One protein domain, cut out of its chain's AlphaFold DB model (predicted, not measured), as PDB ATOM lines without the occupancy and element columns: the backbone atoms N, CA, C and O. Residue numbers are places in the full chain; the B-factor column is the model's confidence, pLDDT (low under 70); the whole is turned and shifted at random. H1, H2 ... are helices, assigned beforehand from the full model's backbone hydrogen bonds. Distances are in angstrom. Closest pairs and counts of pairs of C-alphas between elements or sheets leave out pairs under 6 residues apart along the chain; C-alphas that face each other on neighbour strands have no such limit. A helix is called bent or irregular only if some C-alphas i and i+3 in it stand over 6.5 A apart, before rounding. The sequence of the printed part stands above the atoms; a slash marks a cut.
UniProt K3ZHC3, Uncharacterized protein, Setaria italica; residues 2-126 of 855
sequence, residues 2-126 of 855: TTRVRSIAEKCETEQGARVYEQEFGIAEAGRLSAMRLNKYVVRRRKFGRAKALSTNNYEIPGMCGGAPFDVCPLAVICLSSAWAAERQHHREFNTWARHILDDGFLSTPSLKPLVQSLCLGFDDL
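AT A GLANCE: This is residues 2 to 126 of the 855 residues of an uncharacterized protein of Setaria italica (UniProt K3ZHC3). The long helix H2 and the helix H6 lie on opposite sides of H4, the core of a loose helical body, with H3 packed on both H2 and H4 and H5 near H3 and H4. H1 lies far from this body at one end, joined by residues 17 to 26, and residues 44 to 49 stick out at the other end. The printed part has 125 residues with six named helices, H1 to H6 in chain order, and no named strand, an all-helix class. It is loose, with a radius of gyration of the C-alphas of 17.5 A and spans of 61 by 28 by 26 A.

IN THESE COORDINATES: H2, residues 27 to 48, is 32.8 A long and begins at C-alpha 27 (177.921, 197.525, 184.180). It is neither bent nor irregular, but only just: C-alphas 44 and 47 are 6.2 A apart. H4, residues 74 to 87, is 20.1 A long; H3 is residues 60 to 65 and H5 residues 94 to 103. H6, residues 110 to 124, is 20.5 A long, ends at C-alpha 124 (184.638, 203.856, 156.443), and is irregular, with C-alphas 111 and 114 7.5 A apart. H1, residues 6 to 16, begins at C-alpha 6 (191.938, 210.610, 171.964).

HOW THE PARTS SIT: H4 is the hub, touching three helices, H2, H3 and H6; over the whole domain the helix packing is mostly crossed, with one of the four touching pairs of helices at a shallow tilt. H2 touches H4, closest C-alphas Ser 34 and Ser 81 at 5.6 A, the same way at a shallow tilt of 32 degrees, only just short of steep. H6 touches H4 with residues 110 to 115 alone, closest C-alphas Ala 83 and Ser 111 at 5.1 A. H3 touches H4, closest C-alphas Cys 65 and Ala 76 at 5.7 A. H3 also touches H2, closest C-alphas Ala 30 and Pro 62 at 5.6 A. H5 is close to H3 but not clearly touching, closest C-alphas Met 64 and Ala 98 at 7.7 A. H1 touches no helix. Every O i to N i+4 pair is within hydrogen-bond range in H1, H3 and H4, against 16 of 18 in H2, 5 of 6 in H5 and 8 of 11 in H6.

THE WHOLE: The two farthest C-alphas, Glu 15 and Gly 49, are 61.4 A apart. The printed part has no cut, and the link from H2 to H3 is long. Low confidence, under 70, falls at residues 16, 24, 40 to 58, 66 to 70 and 88 to 92.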
ATOM      1  N   THR A   2     182.923 217.235 171.441       80.44
ATOM      2  CA  THR A   2     182.922 215.774 171.637       80.44
ATOM      3  C   THR A   2     183.699 215.128 170.492       80.44
ATOM      4  O   THR A   2     183.599 215.569 169.350       80.44
ATOM      5  N   THR A   3     184.514 214.116 170.784       79.56
ATOM      6  CA  THR A   3     185.331 213.406 169.787       79.56
ATOM      7  C   THR A   3     185.456 211.932 170.165       79.56
ATOM      8  O   THR A   3     185.376 211.587 171.340       79.56
ATOM      9  N   ARG A   4     185.646 211.062 169.166       75.38
ATOM     10  CA  ARG A   4     185.996 209.642 169.360       75.38
ATOM     11  C   ARG A   4     187.513 209.402 169.327       75.38
ATOM     12  O   ARG A   4     187.951 208.279 169.553       75.38
ATOM     13  N   VAL A   5     188.304 210.434 169.023       80.69
ATOM     14  CA  VAL A   5     189.754 210.346 168.802       80.69
ATOM     15  C   VAL A   5     190.495 210.992 169.971       80.69
ATOM     16  O   VAL A   5     190.433 212.213 170.138       80.69
ATOM     17  N   ARG A   6     191.210 210.181 170.760       79.31
ATOM     18  CA  ARG A   6     191.938 210.610 171.964       79.31
ATOM     19  C   ARG A   6     193.005 211.662 171.648       79.31
ATOM     20  O   ARG A   6     193.035 212.683 172.323       79.31
ATOM     21  N   SER A   7     193.761 211.514 170.559       78.94
ATOM     22  CA  SER A   7     194.795 212.494 170.177       78.94
ATOM     23  C   SER A   7     194.253 213.882 169.814       78.94
ATOM     24  O   SER A   7     194.969 214.870 169.938       78.94
ATOM     25  N   ILE A   8     192.979 213.999 169.418       82.81
ATOM     26  CA  ILE A   8     192.331 215.309 169.237       82.81
ATOM     27  C   ILE A   8     191.982 215.922 170.605       82.81
ATOM     28  O   ILE A   8     192.105 217.131 170.782       82.81
ATOM     29  N   ALA A   9     191.580 215.102 171.582       79.25
ATOM     30  CA  ALA A   9     191.312 215.554 172.946       79.25
ATOM     31  C   ALA A   9     192.604 216.001 173.659       79.25
ATOM     32  O   ALA A   9     192.651 217.121 174.157       79.25
ATOM     33  N   GLU A  10     193.666 215.188 173.604       77.88
ATOM     34  CA  GLU A  10     195.012 215.506 174.118       77.88
ATOM     35  C   GLU A  10     195.575 216.792 173.489       77.88
ATOM     36  O   GLU A  10     196.171 217.626 174.172       77.88
ATOM     37  N   LYS A  11     195.341 217.002 172.187       80.31
ATOM     38  CA  LYS A  11     195.743 218.230 171.491       80.31
ATOM     39  C   LYS A  11     194.972 219.465 171.974       80.31
ATOM     40  O   LYS A  11     195.571 220.514 172.182       80.31
ATOM     41  N   CYS A  12     193.664 219.356 172.206       79.56
ATOM     42  CA  CYS A  12     192.885 220.442 172.813       79.56
ATOM     43  C   CYS A  12     193.274 220.708 174.280       79.56
ATOM     44  O   CYS A  12     193.204 221.851 174.727       79.56
ATOM     45  N   GLU A  13     193.695 219.693 175.030       79.06
ATOM     46  CA  GLU A  13     194.207 219.867 176.394       79.06
ATOM     47  C   GLU A  13     195.519 220.651 176.402       79.06
ATOM     48  O   GLU A  13     195.635 221.669 177.082       79.06
ATOM     49  N   THR A  14     196.472 220.223 175.575       74.19
ATOM     50  CA  THR A  14     197.825 220.792 175.511       74.19
ATOM     51  C   THR A  14     197.897 222.157 174.825       74.19
ATOM     52  O   THR A  14     198.576 223.044 175.332       74.19
ATOM     53  N   GLU A  15     197.195 222.369 173.707       77.31
ATOM     54  CA  GLU A  15     197.260 223.634 172.952       77.31
ATOM     55  C   GLU A  15     196.206 224.669 173.379       77.31
ATOM     56  O   GLU A  15     196.379 225.857 173.116       77.31
ATOM     57  N   GLN A  16     195.093 224.243 173.993       69.88
ATOM     58  CA  GLN A  16     193.945 225.120 174.289       69.88
ATOM     59  C   GLN A  16     193.525 225.111 175.768       69.88
ATOM     60  O   GLN A  16     192.541 225.763 176.122       69.88
ATOM     61  N   GLY A  17     194.231 224.380 176.640       72.62
ATOM     62  CA  GLY A  17     193.899 224.268 178.066       72.62
ATOM     63  C   GLY A  17     192.538 223.613 178.337       72.62
ATOM     64  O   GLY A  17     191.941 223.827 179.396       72.62
ATOM     65  N   ALA A  18     191.997 222.862 177.373       74.88
ATOM     66  CA  ALA A  18     190.677 222.256 177.489       74.88
ATOM     67  C   ALA A  18     190.704 221.049 178.437       74.88
ATOM     68  O   ALA A  18     191.533 220.158 178.295       74.88
ATOM     69  N   ARG A  19     189.746 220.963 179.364       78.44
ATOM     70  CA  ARG A  19     189.609 219.781 180.229       78.44
ATOM     71  C   ARG A  19     189.058 218.600 179.434       78.44
ATOM     72  O   ARG A  19     187.937 218.681 178.923       78.44
ATOM     73  N   VAL A  20     189.809 217.505 179.373       73.81
ATOM     74  CA  VAL A  20     189.340 216.240 178.796       73.81
ATOM     75  C   VAL A  20     188.505 215.486 179.830       73.81
ATOM     76  O   VAL A  20     188.845 215.424 181.010       73.81
ATOM     77  N   TYR A  21     187.382 214.924 179.387       76.94
ATOM     78  CA  TYR A  21     186.536 214.049 180.194       76.94
ATOM     79  C   TYR A  21     186.182 212.811 179.375       76.94
ATOM     80  O   TYR A  21     185.567 212.921 178.312       76.94
ATOM     81  N   GLU A  22     186.588 211.645 179.867       71.69
ATOM     82  CA  GLU A  22     186.247 210.348 179.290       71.69
ATOM     83  C   GLU A  22     184.961 209.843 179.961       71.69
ATOM     84  O   GLU A  22     184.841 209.843 181.186       71.69
ATOM     85  N   GLN A  23     183.949 209.509 179.156       70.75
ATOM     86  CA  GLN A  23     182.624 209.157 179.663       70.75
ATOM     87  C   GLN A  23     182.521 207.647 179.900       70.75
ATOM     88  O   GLN A  23     182.116 206.896 179.011       70.75
ATOM     89  N   GLU A  24     182.839 207.225 181.118       69.38
ATOM     90  CA  GLU A  24     182.648 205.847 181.579       69.38
ATOM     91  C   GLU A  24     181.149 205.498 181.700       69.38
ATOM     92  O   GLU A  24     180.315 206.330 182.077       69.38
ATOM     93  N   PHE A  25     180.788 204.247 181.402       74.19
ATOM     94  CA  PHE A  25     179.430 203.731 181.608       74.19
ATOM     95  C   PHE A  25     179.474 202.344 182.252       74.19
ATOM     96  O   PHE A  25     179.869 201.356 181.631       74.19
ATOM     97  N   GLY A  26     179.073 202.293 183.523       74.31
ATOM     98  CA  GLY A  26     179.209 201.121 184.376       74.31
ATOM     99  C   GLY A  26     178.268 199.966 184.029       74.31
ATOM    100  O   GLY A  26     177.177 200.124 183.470       74.31
ATOM    101  N   ILE A  27     178.683 198.758 184.421       78.12
ATOM    102  CA  ILE A  27     177.921 197.525 184.180       78.12
ATOM    103  C   ILE A  27     176.582 197.494 184.943       78.12
ATOM    104  O   ILE A  27     175.626 196.856 184.497       78.12
ATOM    105  N   ALA A  28     176.476 198.226 186.058       78.88
ATOM    106  CA  ALA A  28     175.247 198.360 186.838       78.88
ATOM    107  C   ALA A  28     174.220 199.265 186.134       78.88
ATOM    108  O   ALA A  28     173.046 198.907 186.024       78.88
ATOM    109  N   GLU A  29     174.657 200.405 185.599       81.75
ATOM    110  CA  GLU A  29     173.855 201.332 184.790       81.75
ATOM    111  C   GLU A  29     173.358 200.623 183.526       81.75
ATOM    112  O   GLU A  29     172.167 200.672 183.206       81.75
ATOM    113  N   ALA A  30     174.252 199.887 182.862       82.81
ATOM    114  CA  ALA A  30     173.938 199.043 181.717       82.81
ATOM    115  C   ALA A  30     172.907 197.953 182.051       82.81
ATOM    116  O   ALA A  30     171.964 197.746 181.282       82.81
ATOM    117  N   GLY A  31     173.029 197.288 183.203       82.31
ATOM    118  CA  GLY A  31     172.060 196.286 183.653       82.31
ATOM    119  C   GLY A  31     170.667 196.874 183.886       82.31
ATOM    120  O   GLY A  31     169.671 196.318 183.415       82.31
ATOM    121  N   ARG A  32     170.584 198.055 184.518       82.25
ATOM    122  CA  ARG A  32     169.316 198.791 184.685       82.25
ATOM    123  C   ARG A  32     168.714 199.187 183.331       82.25
ATOM    124  O   ARG A  32     167.525 198.960 183.107       82.25
ATOM    125  N   LEU A  33     169.526 199.702 182.405       83.69
ATOM    126  CA  LEU A  33     169.105 200.080 181.049       83.69
ATOM    127  C   LEU A  33     168.584 198.878 180.240       83.69
ATOM    128  O   LEU A  33     167.528 198.970 179.604       83.69
ATOM    129  N   SER A  34     169.274 197.736 180.317       84.31
ATOM    130  CA  SER A  34     168.851 196.469 179.708       84.31
ATOM    131  C   SER A  34     167.499 196.011 180.263       84.31
ATOM    132  O   SER A  34     166.550 195.808 179.499       84.31
ATOM    133  N   ALA A  35     167.362 195.942 181.591       80.50
ATOM    134  CA  ALA A  35     166.132 195.524 182.261       80.50
ATOM    135  C   ALA A  35     164.936 196.430 181.912       80.50
ATOM    136  O   ALA A  35     163.850 195.935 181.597       80.50
ATOM    137  N   MET A  36     165.125 197.757 181.889       81.44
ATOM    138  CA  MET A  36     164.098 198.710 181.441       81.44
ATOM    139  C   MET A  36     163.648 198.430 180.002       81.44
ATOM    140  O   MET A  36     162.447 198.461 179.704       81.44
ATOM    141  N   ARG A  37     164.592 198.135 179.100       81.50
ATOM    142  CA  ARG A  37     164.292 197.871 177.689       81.50
ATOM    143  C   ARG A  37     163.538 196.556 177.503       81.50
ATOM    144  O   ARG A  37     162.507 196.550 176.827       81.50
ATOM    145  N   LEU A  38     163.998 195.487 178.150       77.50
ATOM    146  CA  LEU A  38     163.367 194.164 178.145       77.50
ATOM    147  C   LEU A  38     161.930 194.218 178.699       77.50
ATOM    148  O   LEU A  38     160.987 193.763 178.046       77.50
ATOM    149  N   ASN A  39     161.727 194.869 179.848       71.00
ATOM    150  CA  ASN A  39     160.404 195.006 180.468       71.00
ATOM    151  C   ASN A  39     159.404 195.777 179.586       71.00
ATOM    152  O   ASN A  39     158.233 195.396 179.505       71.00
ATOM    153  N   LYS A  40     159.851 196.804 178.848       66.81
ATOM    154  CA  LYS A  40     158.994 197.560 177.912       66.81
ATOM    155  C   LYS A  40     158.430 196.688 176.777       66.81
ATOM    156  O   LYS A  40     157.305 196.926 176.332       66.81
ATOM    157  N   TYR A  41     159.163 195.660 176.337       62.84
ATOM    158  CA  TYR A  41     158.666 194.678 175.364       62.84
ATOM    159  C   TYR A  41     157.676 193.679 175.984       62.84
ATOM    160  O   TYR A  41     156.639 193.402 175.378       62.84
ATOM    161  N   VAL A  42     157.923 193.206 177.213       57.59
ATOM    162  CA  VAL A  42     156.986 192.321 177.943       57.59
ATOM    163  C   VAL A  42     155.636 193.004 178.161       57.59
ATOM    164  O   VAL A  42     154.593 192.409 177.891       57.59
ATOM    165  N   VAL A  43     155.632 194.272 178.588       55.12
ATOM    166  CA  VAL A  43     154.395 195.044 178.811       55.12
ATOM    167  C   VAL A  43     153.595 195.227 177.516       55.12
ATOM    168  O   VAL A  43     152.369 195.143 177.547       55.12
ATOM    169  N   ARG A  44     154.257 195.389 176.360       55.03
ATOM    170  CA  ARG A  44     153.573 195.415 175.052       55.03
ATOM    171  C   ARG A  44     152.957 194.062 174.678       55.03
ATOM    172  O   ARG A  44     151.825 194.045 174.200       55.03
ATOM    173  N   ARG A  45     153.641 192.938 174.934       51.25
ATOM    174  CA  ARG A  45     153.105 191.585 174.657       51.25
ATOM    175  C   ARG A  45     152.008 191.135 175.637       51.25
ATOM    176  O   ARG A  45     151.145 190.364 175.232       51.25
ATOM    177  N   ARG A  46     151.948 191.668 176.868       49.00
ATOM    178  CA  ARG A  46     150.867 191.373 177.843       49.00
ATOM    179  C   ARG A  46     149.448 191.659 177.324       49.00
ATOM    180  O   ARG A  46     148.510 191.070 177.850       49.00
ATOM    181  N   LYS A  47     149.275 192.495 176.291       48.72
ATOM    182  CA  LYS A  47     147.969 192.723 175.638       48.72
ATOM    183  C   LYS A  47     147.452 191.539 174.796       48.72
ATOM    184  O   LYS A  47     146.301 191.593 174.387       48.72
ATOM    185  N   PHE A  48     148.256 190.496 174.547       42.53
ATOM    186  CA  PHE A  48     147.896 189.373 173.659       42.53
ATOM    187  C   PHE A  48     148.159 187.962 174.231       42.53
ATOM    188  O   PHE A  48     148.099 186.984 173.493       42.53
ATOM    189  N   GLY A  49     148.419 187.817 175.537       38.00
ATOM    190  CA  GLY A  49     148.486 186.498 176.188       38.00
ATOM    191  C   GLY A  49     149.549 186.364 177.281       38.00
ATOM    192  O   GLY A  49     150.467 187.179 177.397       38.00
ATOM    193  N   ARG A  50     149.414 185.323 178.118       39.25
ATOM    194  CA  ARG A  50     150.313 185.045 179.255       39.25
ATOM    195  C   ARG A  50     151.739 184.734 178.778       39.25
ATOM    196  O   ARG A  50     151.974 183.695 178.171       39.25
ATOM    197  N   ALA A  51     152.698 185.579 179.152       44.31
ATOM    198  CA  ALA A  51     154.129 185.319 179.000       44.31
ATOM    199  C   ALA A  51     154.806 185.160 180.374       44.31
ATOM    200  O   ALA A  51     154.573 185.962 181.282       44.31
ATOM    201  N   LYS A  52     155.658 184.133 180.506       45.62
ATOM    202  CA  LYS A  52     156.561 183.923 181.654       45.62
ATOM    203  C   LYS A  52     157.501 185.135 181.796       45.62
ATOM    204  O   LYS A  52     157.877 185.733 180.788       45.62
ATOM    205  N   ALA A  53     157.876 185.498 183.024       47.09
ATOM    206  CA  ALA A  53     158.820 186.594 183.260       47.09
ATOM    207  C   ALA A  53     160.177 186.327 182.573       47.09
ATOM    208  O   ALA A  53     160.603 185.177 182.463       47.09
ATOM    209  N   LEU A  54     160.847 187.386 182.102       53.19
ATOM    210  CA  LEU A  54     162.157 187.277 181.455       53.19
ATOM    211  C   LEU A  54     163.241 186.972 182.496       53.19
ATOM    212  O   LEU A  54     163.742 187.873 183.156       53.19
ATOM    213  N   SER A  55     163.611 185.699 182.617       48.38
ATOM    214  CA  SER A  55     164.686 185.218 183.490       48.38
ATOM    215  C   SER A  55     166.056 185.238 182.793       48.38
ATOM    216  O   SER A  55     166.712 184.205 182.694       48.38
ATOM    217  N   THR A  56     166.456 186.382 182.237       51.84
ATOM    218  CA  THR A  56     167.869 186.645 181.892       51.84
ATOM    219  C   THR A  56     168.496 187.451 183.009       51.84
ATOM    220  O   THR A  56     167.863 188.379 183.521       51.84
ATOM    221  N   ASN A  57     169.718 187.104 183.393       58.22
ATOM    222  CA  ASN A  57     170.429 187.810 184.446       58.22
ATOM    223  C   ASN A  57     170.752 189.236 183.960       58.22
ATOM    224  O   ASN A  57     171.158 189.427 182.813       58.22
ATOM    225  N   ASN A  58     170.571 190.257 184.808       65.75
ATOM    226  CA  ASN A  58     170.621 191.667 184.374       65.75
ATOM    227  C   ASN A  58     171.969 192.080 183.746       65.75
ATOM    228  O   ASN A  58     172.034 193.100 183.065       65.75
ATOM    229  N   TYR A  59     173.019 191.283 183.950       72.19
ATOM    230  CA  TYR A  59     174.396 191.544 183.534       72.19
ATOM    231  C   TYR A  59     174.842 190.787 182.271       72.19
ATOM    232  O   TYR A  59     175.910 191.085 181.744       72.19
ATOM    233  N   GLU A  60     174.032 189.862 181.740       81.62
ATOM    234  CA  GLU A  60     174.371 189.045 180.557       81.62
ATOM    235  C   GLU A  60     174.575 189.894 179.290       81.62
ATOM    236  O   GLU A  60     175.636 189.856 178.669       81.62
ATOM    237  N   ILE A  61     173.579 190.715 178.931       83.88
ATOM    238  CA  ILE A  61     173.667 191.620 177.773       83.88
ATOM    239  C   ILE A  61     174.719 192.719 177.986       83.88
ATOM    240  O   ILE A  61     175.519 192.919 177.071       83.88
ATOM    241  N   PRO A  62     174.792 193.405 179.150       81.38
ATOM    242  CA  PRO A  62     175.918 194.277 179.468       81.38
ATOM    243  C   PRO A  62     177.266 193.613 179.197       81.38
ATOM    244  O   PRO A  62     177.994 194.136 178.370       81.38
ATOM    245  N   GLY A  63     177.534 192.419 179.738       79.69
ATOM    246  CA  GLY A  63     178.801 191.704 179.545       79.69
ATOM    247  C   GLY A  63     179.160 191.366 178.088       79.69
ATOM    248  O   GLY A  63     180.341 191.207 177.782       79.69
ATOM    249  N   MET A  64     178.186 191.304 177.170       82.81
ATOM    250  CA  MET A  64     178.439 191.255 175.716       82.81
ATOM    251  C   MET A  64     178.832 192.622 175.131       82.81
ATOM    252  O   MET A  64     179.612 192.694 174.185       82.81
ATOM    253  N   CYS A  65     178.270 193.705 175.673       75.81
ATOM    254  CA  CYS A  65     178.474 195.094 175.243       75.81
ATOM    255  C   CYS A  65     179.772 195.731 175.758       75.81
ATOM    256  O   CYS A  65     180.105 196.843 175.340       75.81
ATOM    257  N   GLY A  66     180.443 195.066 176.695       67.94
ATOM    258  CA  GLY A  66     181.557 195.581 177.481       67.94
ATOM    259  C   GLY A  66     181.380 195.207 178.953       67.94
ATOM    260  O   GLY A  66     180.282 194.989 179.450       67.94
ATOM    261  N   GLY A  67     182.472 195.097 179.676       64.81
ATOM    262  CA  GLY A  67     182.498 194.704 181.078       64.81
ATOM    263  C   GLY A  67     183.948 194.527 181.483       64.81
ATOM    264  O   GLY A  67     184.786 194.334 180.600       64.81
ATOM    265  N   ALA A  68     184.239 194.617 182.785       54.31
ATOM    266  CA  ALA A  68     185.601 194.695 183.317       54.31
ATOM    267  C   ALA A  68     186.571 193.761 182.552       54.31
ATOM    268  O   ALA A  68     186.413 192.538 182.617       54.31
ATOM    269  N   PRO A  69     187.523 194.311 181.770       53.97
ATOM    270  CA  PRO A  69     188.072 195.671 181.858       53.97
ATOM    271  C   PRO A  69     187.543 196.725 180.864       53.97
ATOM    272  O   PRO A  69     188.079 197.825 180.836       53.97
ATOM    273  N   PHE A  70     186.568 196.406 180.014       63.09
ATOM    274  CA  PHE A  70     186.097 197.296 178.944       63.09
ATOM    275  C   PHE A  70     184.871 198.121 179.357       63.09
ATOM    276  O   PHE A  70     183.944 197.579 179.963       63.09
ATOM    277  N   ASP A  71     184.805 199.383 178.926       71.94
ATOM    278  CA  ASP A  71     183.603 200.214 179.049       71.94
ATOM    279  C   ASP A  71     182.403 199.631 178.296       71.94
ATOM    280  O   ASP A  71     182.522 199.089 177.185       71.94
ATOM    281  N   VAL A  72     181.216 199.767 178.889       79.00
ATOM    282  CA  VAL A  72     179.982 199.212 178.329       79.00
ATOM    283  C   VAL A  72     179.350 200.213 177.366       79.00
ATOM    284  O   VAL A  72     178.937 201.296 177.767       79.00
ATOM    285  N   CYS A  73     179.206 199.867 176.086       83.88
ATOM    286  CA  CYS A  73     178.590 200.784 175.120       83.88
ATOM    287  C   CYS A  73     177.062 200.913 175.357       83.88
ATOM    288  O   CYS A  73     176.339 199.934 175.131       83.88
ATOM    289  N   PRO A  74     176.508 202.095 175.719       85.56
ATOM    290  CA  PRO A  74     175.076 202.228 176.030       85.56
ATOM    291  C   PRO A  74     174.175 201.951 174.820       85.56
ATOM    292  O   PRO A  74     173.113 201.338 174.947       85.56
ATOM    293  N   LEU A  75     174.610 202.370 173.625       87.38
ATOM    294  CA  LEU A  75     173.896 202.108 172.374       87.38
ATOM    295  C   LEU A  75     173.851 200.605 172.069       87.38
ATOM    296  O   LEU A  75     172.806 200.109 171.644       87.38
ATOM    297  N   ALA A  76     174.939 199.877 172.336       89.12
ATOM    298  CA  ALA A  76     174.975 198.429 172.170       89.12
ATOM    299  C   ALA A  76     173.995 197.730 173.115       89.12
ATOM    300  O   ALA A  76     173.206 196.910 172.648       89.12
ATOM    301  N   VAL A  77     173.946 198.133 174.391       88.88
ATOM    302  CA  VAL A  77     172.974 197.613 175.372       88.88
ATOM    303  C   VAL A  77     171.542 197.816 174.872       88.88
ATOM    304  O   VAL A  77     170.767 196.866 174.818       88.88
ATOM    305  N   ILE A  78     171.183 199.024 174.425       88.12
ATOM    306  CA  ILE A  78     169.827 199.317 173.923       88.12
ATOM    307  C   ILE A  78     169.464 198.441 172.715       88.12
ATOM    308  O   ILE A  78     168.333 197.944 172.632       88.12
ATOM    309  N   CYS A  79     170.396 198.263 171.777       91.25
ATOM    310  CA  CYS A  79     170.165 197.510 170.547       91.25
ATOM    311  C   CYS A  79     170.091 195.998 170.819       91.25
ATOM    312  O   CYS A  79     169.112 195.365 170.420       91.25
ATOM    313  N   LEU A  80     171.035 195.432 171.578       90.19
ATOM    314  CA  LEU A  80     171.070 194.006 171.932       90.19
ATOM    315  C   LEU A  80     169.906 193.596 172.846       90.19
ATOM    316  O   LEU A  80     169.278 192.569 172.597       90.19
ATOM    317  N   SER A  81     169.513 194.422 173.823       88.06
ATOM    318  CA  SER A  81     168.294 194.177 174.616       88.06
ATOM    319  C   SER A  81     167.019 194.233 173.768       88.06
ATOM    320  O   SER A  81     166.044 193.553 174.084       88.06
ATOM    321  N   SER A  82     167.001 195.020 172.686       87.94
ATOM    322  CA  SER A  82     165.871 195.042 171.742       87.94
ATOM    323  C   SER A  82     165.872 193.818 170.818       87.94
ATOM    324  O   SER A  82     164.805 193.256 170.576       87.94
ATOM    325  N   ALA A  83     167.048 193.377 170.357       88.81
ATOM    326  CA  ALA A  83     167.230 192.176 169.542       88.81
ATOM    327  C   ALA A  83     166.795 190.912 170.301       88.81
ATOM    328  O   ALA A  83     165.886 190.212 169.858       88.81
ATOM    329  N   TRP A  84     167.322 190.697 171.512       86.69
ATOM    330  CA  TRP A  84     166.946 189.554 172.350       86.69
ATOM    331  C   TRP A  84     165.443 189.513 172.644       86.69
ATOM    332  O   TRP A  84     164.817 188.458 172.563       86.69
ATOM    333  N   ALA A  85     164.823 190.664 172.930       82.69
ATOM    334  CA  ALA A  85     163.379 190.745 173.156       82.69
ATOM    335  C   ALA A  85     162.532 190.377 171.921       82.69
ATOM    336  O   ALA A  85     161.385 189.950 172.083       82.69
ATOM    337  N   ALA A  86     163.065 190.559 170.709       82.62
ATOM    338  CA  ALA A  86     162.400 190.202 169.461       82.62
ATOM    339  C   ALA A  86     162.599 188.717 169.102       82.62
ATOM    340  O   ALA A  86     161.628 188.036 168.774       82.62
ATOM    341  N   GLU A  87     163.826 188.209 169.217       80.31
ATOM    342  CA  GLU A  87     164.254 186.909 168.672       80.31
ATOM    343  C   GLU A  87     164.116 185.723 169.636       80.31
ATOM    344  O   GLU A  87     164.252 184.574 169.219       80.31
ATOM    345  N   ARG A  88     163.773 185.957 170.911       69.12
ATOM    346  CA  ARG A  88     163.650 184.918 171.959       69.12
ATOM    347  C   ARG A  88     162.735 183.727 171.616       69.12
ATOM    348  O   ARG A  88     162.796 182.704 172.287       69.12
ATOM    349  N   GLN A  89     161.864 183.831 170.611       63.59
ATOM    350  CA  GLN A  89     161.052 182.695 170.148       63.59
ATOM    351  C   GLN A  89     161.839 181.680 169.301       63.59
ATOM    352  O   GLN A  89     161.414 180.532 169.214       63.59
ATOM    353  N   HIS A  90     162.974 182.079 168.723       62.34
ATOM    354  CA  HIS A  90     163.802 181.247 167.845       62.34
ATOM    355  C   HIS A  90     164.992 180.599 168.572       62.34
ATOM    356  O   HIS A  90     165.495 179.575 168.122       62.34
ATOM    357  N   HIS A  91     165.405 181.134 169.728       62.59
ATOM    358  CA  HIS A  91     166.515 180.602 170.523       62.59
ATOM    359  C   HIS A  91     166.053 180.215 171.935       62.59
ATOM    360  O   HIS A  91     165.606 181.067 172.705       62.59
ATOM    361  N   ARG A  92     166.199 178.932 172.301       62.56
ATOM    362  CA  ARG A  92     165.902 178.436 173.662       62.56
ATOM    363  C   ARG A  92     166.838 179.014 174.727       62.56
ATOM    364  O   ARG A  92     166.410 179.205 175.862       62.56
ATOM    365  N   GLU A  93     168.088 179.291 174.360       78.06
ATOM    366  CA  GLU A  93     169.163 179.651 175.285       78.06
ATOM    367  C   GLU A  93     169.842 180.959 174.893       78.06
ATOM    368  O   GLU A  93     170.117 181.211 173.716       78.06
ATOM    369  N   PHE A  94     170.156 181.777 175.902       80.94
ATOM    370  CA  PHE A  94     170.825 183.061 175.710       80.94
ATOM    371  C   PHE A  94     172.226 182.895 175.115       80.94
ATOM    372  O   PHE A  94     172.567 183.603 174.177       80.94
ATOM    373  N   ASN A  95     173.016 181.930 175.599       81.06
ATOM    374  CA  ASN A  95     174.398 181.725 175.149       81.06
ATOM    375  C   ASN A  95     174.492 181.359 173.661       81.06
ATOM    376  O   ASN A  95     175.425 181.773 172.979       81.06
ATOM    377  N   THR A  96     173.520 180.612 173.140       82.00
ATOM    378  CA  THR A  96     173.456 180.225 171.721       82.00
ATOM    379  C   THR A  96     173.072 181.411 170.836       82.00
ATOM    380  O   THR A  96     173.694 181.627 169.799       82.00
ATOM    381  N   TRP A  97     172.126 182.248 171.278       87.88
ATOM    382  CA  TRP A  97     171.821 183.525 170.618       87.88
ATOM    383  C   TRP A  97     173.007 184.504 170.677       87.88
ATOM    384  O   TRP A  97     173.377 185.097 169.669       87.88
ATOM    385  N   ALA A  98     173.654 184.631 171.836       86.06
ATOM    386  CA  ALA A  98     174.803 185.506 172.052       86.06
ATOM    387  C   ALA A  98     176.047 185.068 171.262       86.06
ATOM    388  O   ALA A  98     176.867 185.912 170.891       86.06
ATOM    389  N   ARG A  99     176.204 183.765 170.989       82.94
ATOM    390  CA  ARG A  99     177.187 183.263 170.020       82.94
ATOM    391  C   ARG A  99     176.815 183.714 168.613       82.94
ATOM    392  O   ARG A  99     177.509 184.583 168.093       82.94
ATOM    393  N   HIS A 100     175.660 183.280 168.103       85.62
ATOM    394  CA  HIS A 100     175.140 183.652 166.780       85.62
ATOM    395  C   HIS A 100     175.275 185.155 166.471       85.62
ATOM    396  O   HIS A 100     175.872 185.522 165.465       85.62
ATOM    397  N   ILE A 101     174.795 186.042 167.349       88.31
ATOM    398  CA  ILE A 101     174.832 187.499 167.126       88.31
ATOM    399  C   ILE A 101     176.249 188.067 167.026       88.31
ATOM    400  O   ILE A 101     176.467 189.003 166.263       88.31
ATOM    401  N   LEU A 102     177.194 187.562 167.819       84.50
ATOM    402  CA  LEU A 102     178.544 188.126 167.902       84.50
ATOM    403  C   LEU A 102     179.535 187.492 166.899       84.50
ATOM    404  O   LEU A 102     180.598 188.081 166.704       84.50
ATOM    405  N   ASP A 103     179.199 186.359 166.259       82.31
ATOM    406  CA  ASP A 103     180.025 185.736 165.202       82.31
ATOM    407  C   ASP A 103     179.459 185.903 163.776       82.31
ATOM    408  O   ASP A 103     180.253 185.993 162.839       82.31
ATOM    409  N   ASP A 104     178.131 185.969 163.585       81.44
ATOM    410  CA  ASP A 104     177.488 185.981 162.249       81.44
ATOM    411  C   ASP A 104     176.300 186.951 162.122       81.44
ATOM    412  O   ASP A 104     176.119 187.626 161.110       81.44
ATOM    413  N   GLY A 105     175.460 187.036 163.154       86.06
ATOM    414  CA  GLY A 105     174.184 187.751 163.112       86.06
ATOM    415  C   GLY A 105     174.283 189.276 163.212       86.06
ATOM    416  O   GLY A 105     173.260 189.957 163.112       86.06
ATOM    417  N   PHE A 106     175.468 189.849 163.446       91.25
ATOM    418  CA  PHE A 106     175.588 191.248 163.876       91.25
ATOM    419  C   PHE A 106     175.068 192.257 162.839       91.25
ATOM    420  O   PHE A 106     174.392 193.224 163.196       91.25
ATOM    421  N   LEU A 107     175.363 192.029 161.555       91.19
ATOM    422  CA  LEU A 107     174.944 192.910 160.454       91.19
ATOM    423  C   LEU A 107     173.517 192.618 159.962       91.19
ATOM    424  O   LEU A 107     172.826 193.532 159.513       91.19
ATOM    425  N   SER A 108     173.062 191.367 160.070       89.75
ATOM    426  CA  SER A 108     171.742 190.926 159.597       89.75
ATOM    427  C   SER A 108     170.606 191.226 160.583       89.75
ATOM    428  O   SER A 108     169.454 191.361 160.170       89.75
ATOM    429  N   THR A 109     170.912 191.387 161.875       90.94
ATOM    430  CA  THR A 109     169.922 191.626 162.939       90.94
ATOM    431  C   THR A 109     169.281 193.022 162.839       90.94
ATOM    432  O   THR A 109     169.942 194.026 163.131       90.94
ATOM    433  N   PRO A 110     167.966 193.152 162.552       91.12
ATOM    434  CA  PRO A 110     167.340 194.456 162.303       91.12
ATOM    435  C   PRO A 110     167.417 195.432 163.486       91.12
ATOM    436  O   PRO A 110     167.545 196.641 163.295       91.12
ATOM    437  N   SER A 111     167.376 194.913 164.719       90.06
ATOM    438  CA  SER A 111     167.473 195.718 165.946       90.06
ATOM    439  C   SER A 111     168.866 196.315 166.188       90.06
ATOM    440  O   SER A 111     168.982 197.249 166.981       90.06
ATOM    441  N   LEU A 112     169.911 195.817 165.514       92.94
ATOM    442  CA  LEU A 112     171.278 196.342 165.604       92.94
ATOM    443  C   LEU A 112     171.578 197.423 164.556       92.94
ATOM    444  O   LEU A 112     172.591 198.109 164.675       92.94
ATOM    445  N   LYS A 113     170.689 197.660 163.580       93.00
ATOM    446  CA  LYS A 113     170.906 198.625 162.485       93.00
ATOM    447  C   LYS A 113     171.411 200.017 162.928       93.00
ATOM    448  O   LYS A 113     172.357 200.492 162.301       93.00
ATOM    449  N   PRO A 114     170.890 200.670 163.993       92.38
ATOM    450  CA  PRO A 114     171.406 201.974 164.434       92.38
ATOM    451  C   PRO A 114     172.845 201.911 164.972       92.38
ATOM    452  O   PRO A 114     173.631 202.837 164.773       92.38
ATOM    453  N   LEU A 115     173.200 200.809 165.638       93.12
ATOM    454  CA  LEU A 115     174.551 200.548 166.131       93.12
ATOM    455  C   LEU A 115     175.505 200.287 164.961       93.12
ATOM    456  O   LEU A 115     176.548 200.929 164.886       93.12
ATOM    457  N   VAL A 116     175.112 199.420 164.020       93.75
ATOM    458  CA  VAL A 116     175.870 199.128 162.793       93.75
ATOM    459  C   VAL A 116     176.155 200.412 162.014       93.75
ATOM    460  O   VAL A 116     177.308 200.676 161.701       93.75
ATOM    461  N   GLN A 117     175.155 201.274 161.796       92.00
ATOM    462  CA  GLN A 117     175.348 202.570 161.125       92.00
ATOM    463  C   GLN A 117     176.369 203.471 161.845       92.00
ATOM    464  O   GLN A 117     177.220 204.077 161.200       92.00
ATOM    465  N   SER A 118     176.333 203.531 163.182       89.88
ATOM    466  CA  SER A 118     177.303 204.299 163.980       89.88
ATOM    467  C   SER A 118     178.727 203.719 163.947       89.88
ATOM    468  O   SER A 118     179.687 204.469 164.165       89.88
ATOM    469  N   LEU A 119     178.870 202.409 163.722       90.88
ATOM    470  CA  LEU A 119     180.156 201.716 163.592       90.88
ATOM    471  C   LEU A 119     180.728 201.856 162.174       90.88
ATOM    472  O   LEU A 119     181.908 202.175 162.051       90.88
ATOM    473  N   CYS A 120     179.892 201.736 161.133       90.50
ATOM    474  CA  CYS A 120     180.267 201.981 159.735       90.50
ATOM    475  C   CYS A 120     180.957 203.336 159.568       90.50
ATOM    476  O   CYS A 120     182.074 203.370 159.076       90.50
ATOM    477  N   LEU A 121     180.383 204.424 160.103       85.56
ATOM    478  CA  LEU A 121     181.010 205.756 160.055       85.56
ATOM    479  C   LEU A 121     182.465 205.755 160.566       85.56
ATOM    480  O   LEU A 121     183.340 206.337 159.941       85.56
ATOM    481  N   GLY A 122     182.753 205.064 161.675       84.25
ATOM    482  CA  GLY A 122     184.115 204.990 162.219       84.25
ATOM    483  C   GLY A 122     185.068 204.089 161.424       84.25
ATOM    484  O   GLY A 122     186.285 204.273 161.505       84.25
ATOM    485  N   PHE A 123     184.527 203.120 160.682       89.81
ATOM    486  CA  PHE A 123     185.280 202.181 159.854       89.81
ATOM    487  C   PHE A 123     185.551 202.734 158.451       89.81
ATOM    488  O   PHE A 123     186.680 202.664 157.980       89.81
ATOM    489  N   ASP A 124     184.549 203.322 157.803       88.88
ATOM    490  CA  ASP A 124     184.638 203.856 156.443       88.88
ATOM    491  C   ASP A 124     185.547 205.105 156.383       88.88
ATOM    492  O   ASP A 124     186.261 205.302 155.400       88.88
ATOM    493  N   ASP A 125     185.648 205.859 157.487       89.25
ATOM    494  CA  ASP A 125     186.605 206.962 157.711       89.25
ATOM    495  C   ASP A 125     188.083 206.506 157.864       89.25
ATOM    496  O   ASP A 125     188.964 207.306 158.229       89.25
ATOM    497  N   LEU A 126     188.400 205.219 157.674       90.75
ATOM    498  CA  LEU A 126     189.765 204.683 157.731       90.75
ATOM    499  C   LEU A 126     190.361 204.480 156.321       90.75
ATOM    500  O   LEU A 126     189.761 203.812 155.470       90.75
TER     501      LEU A 126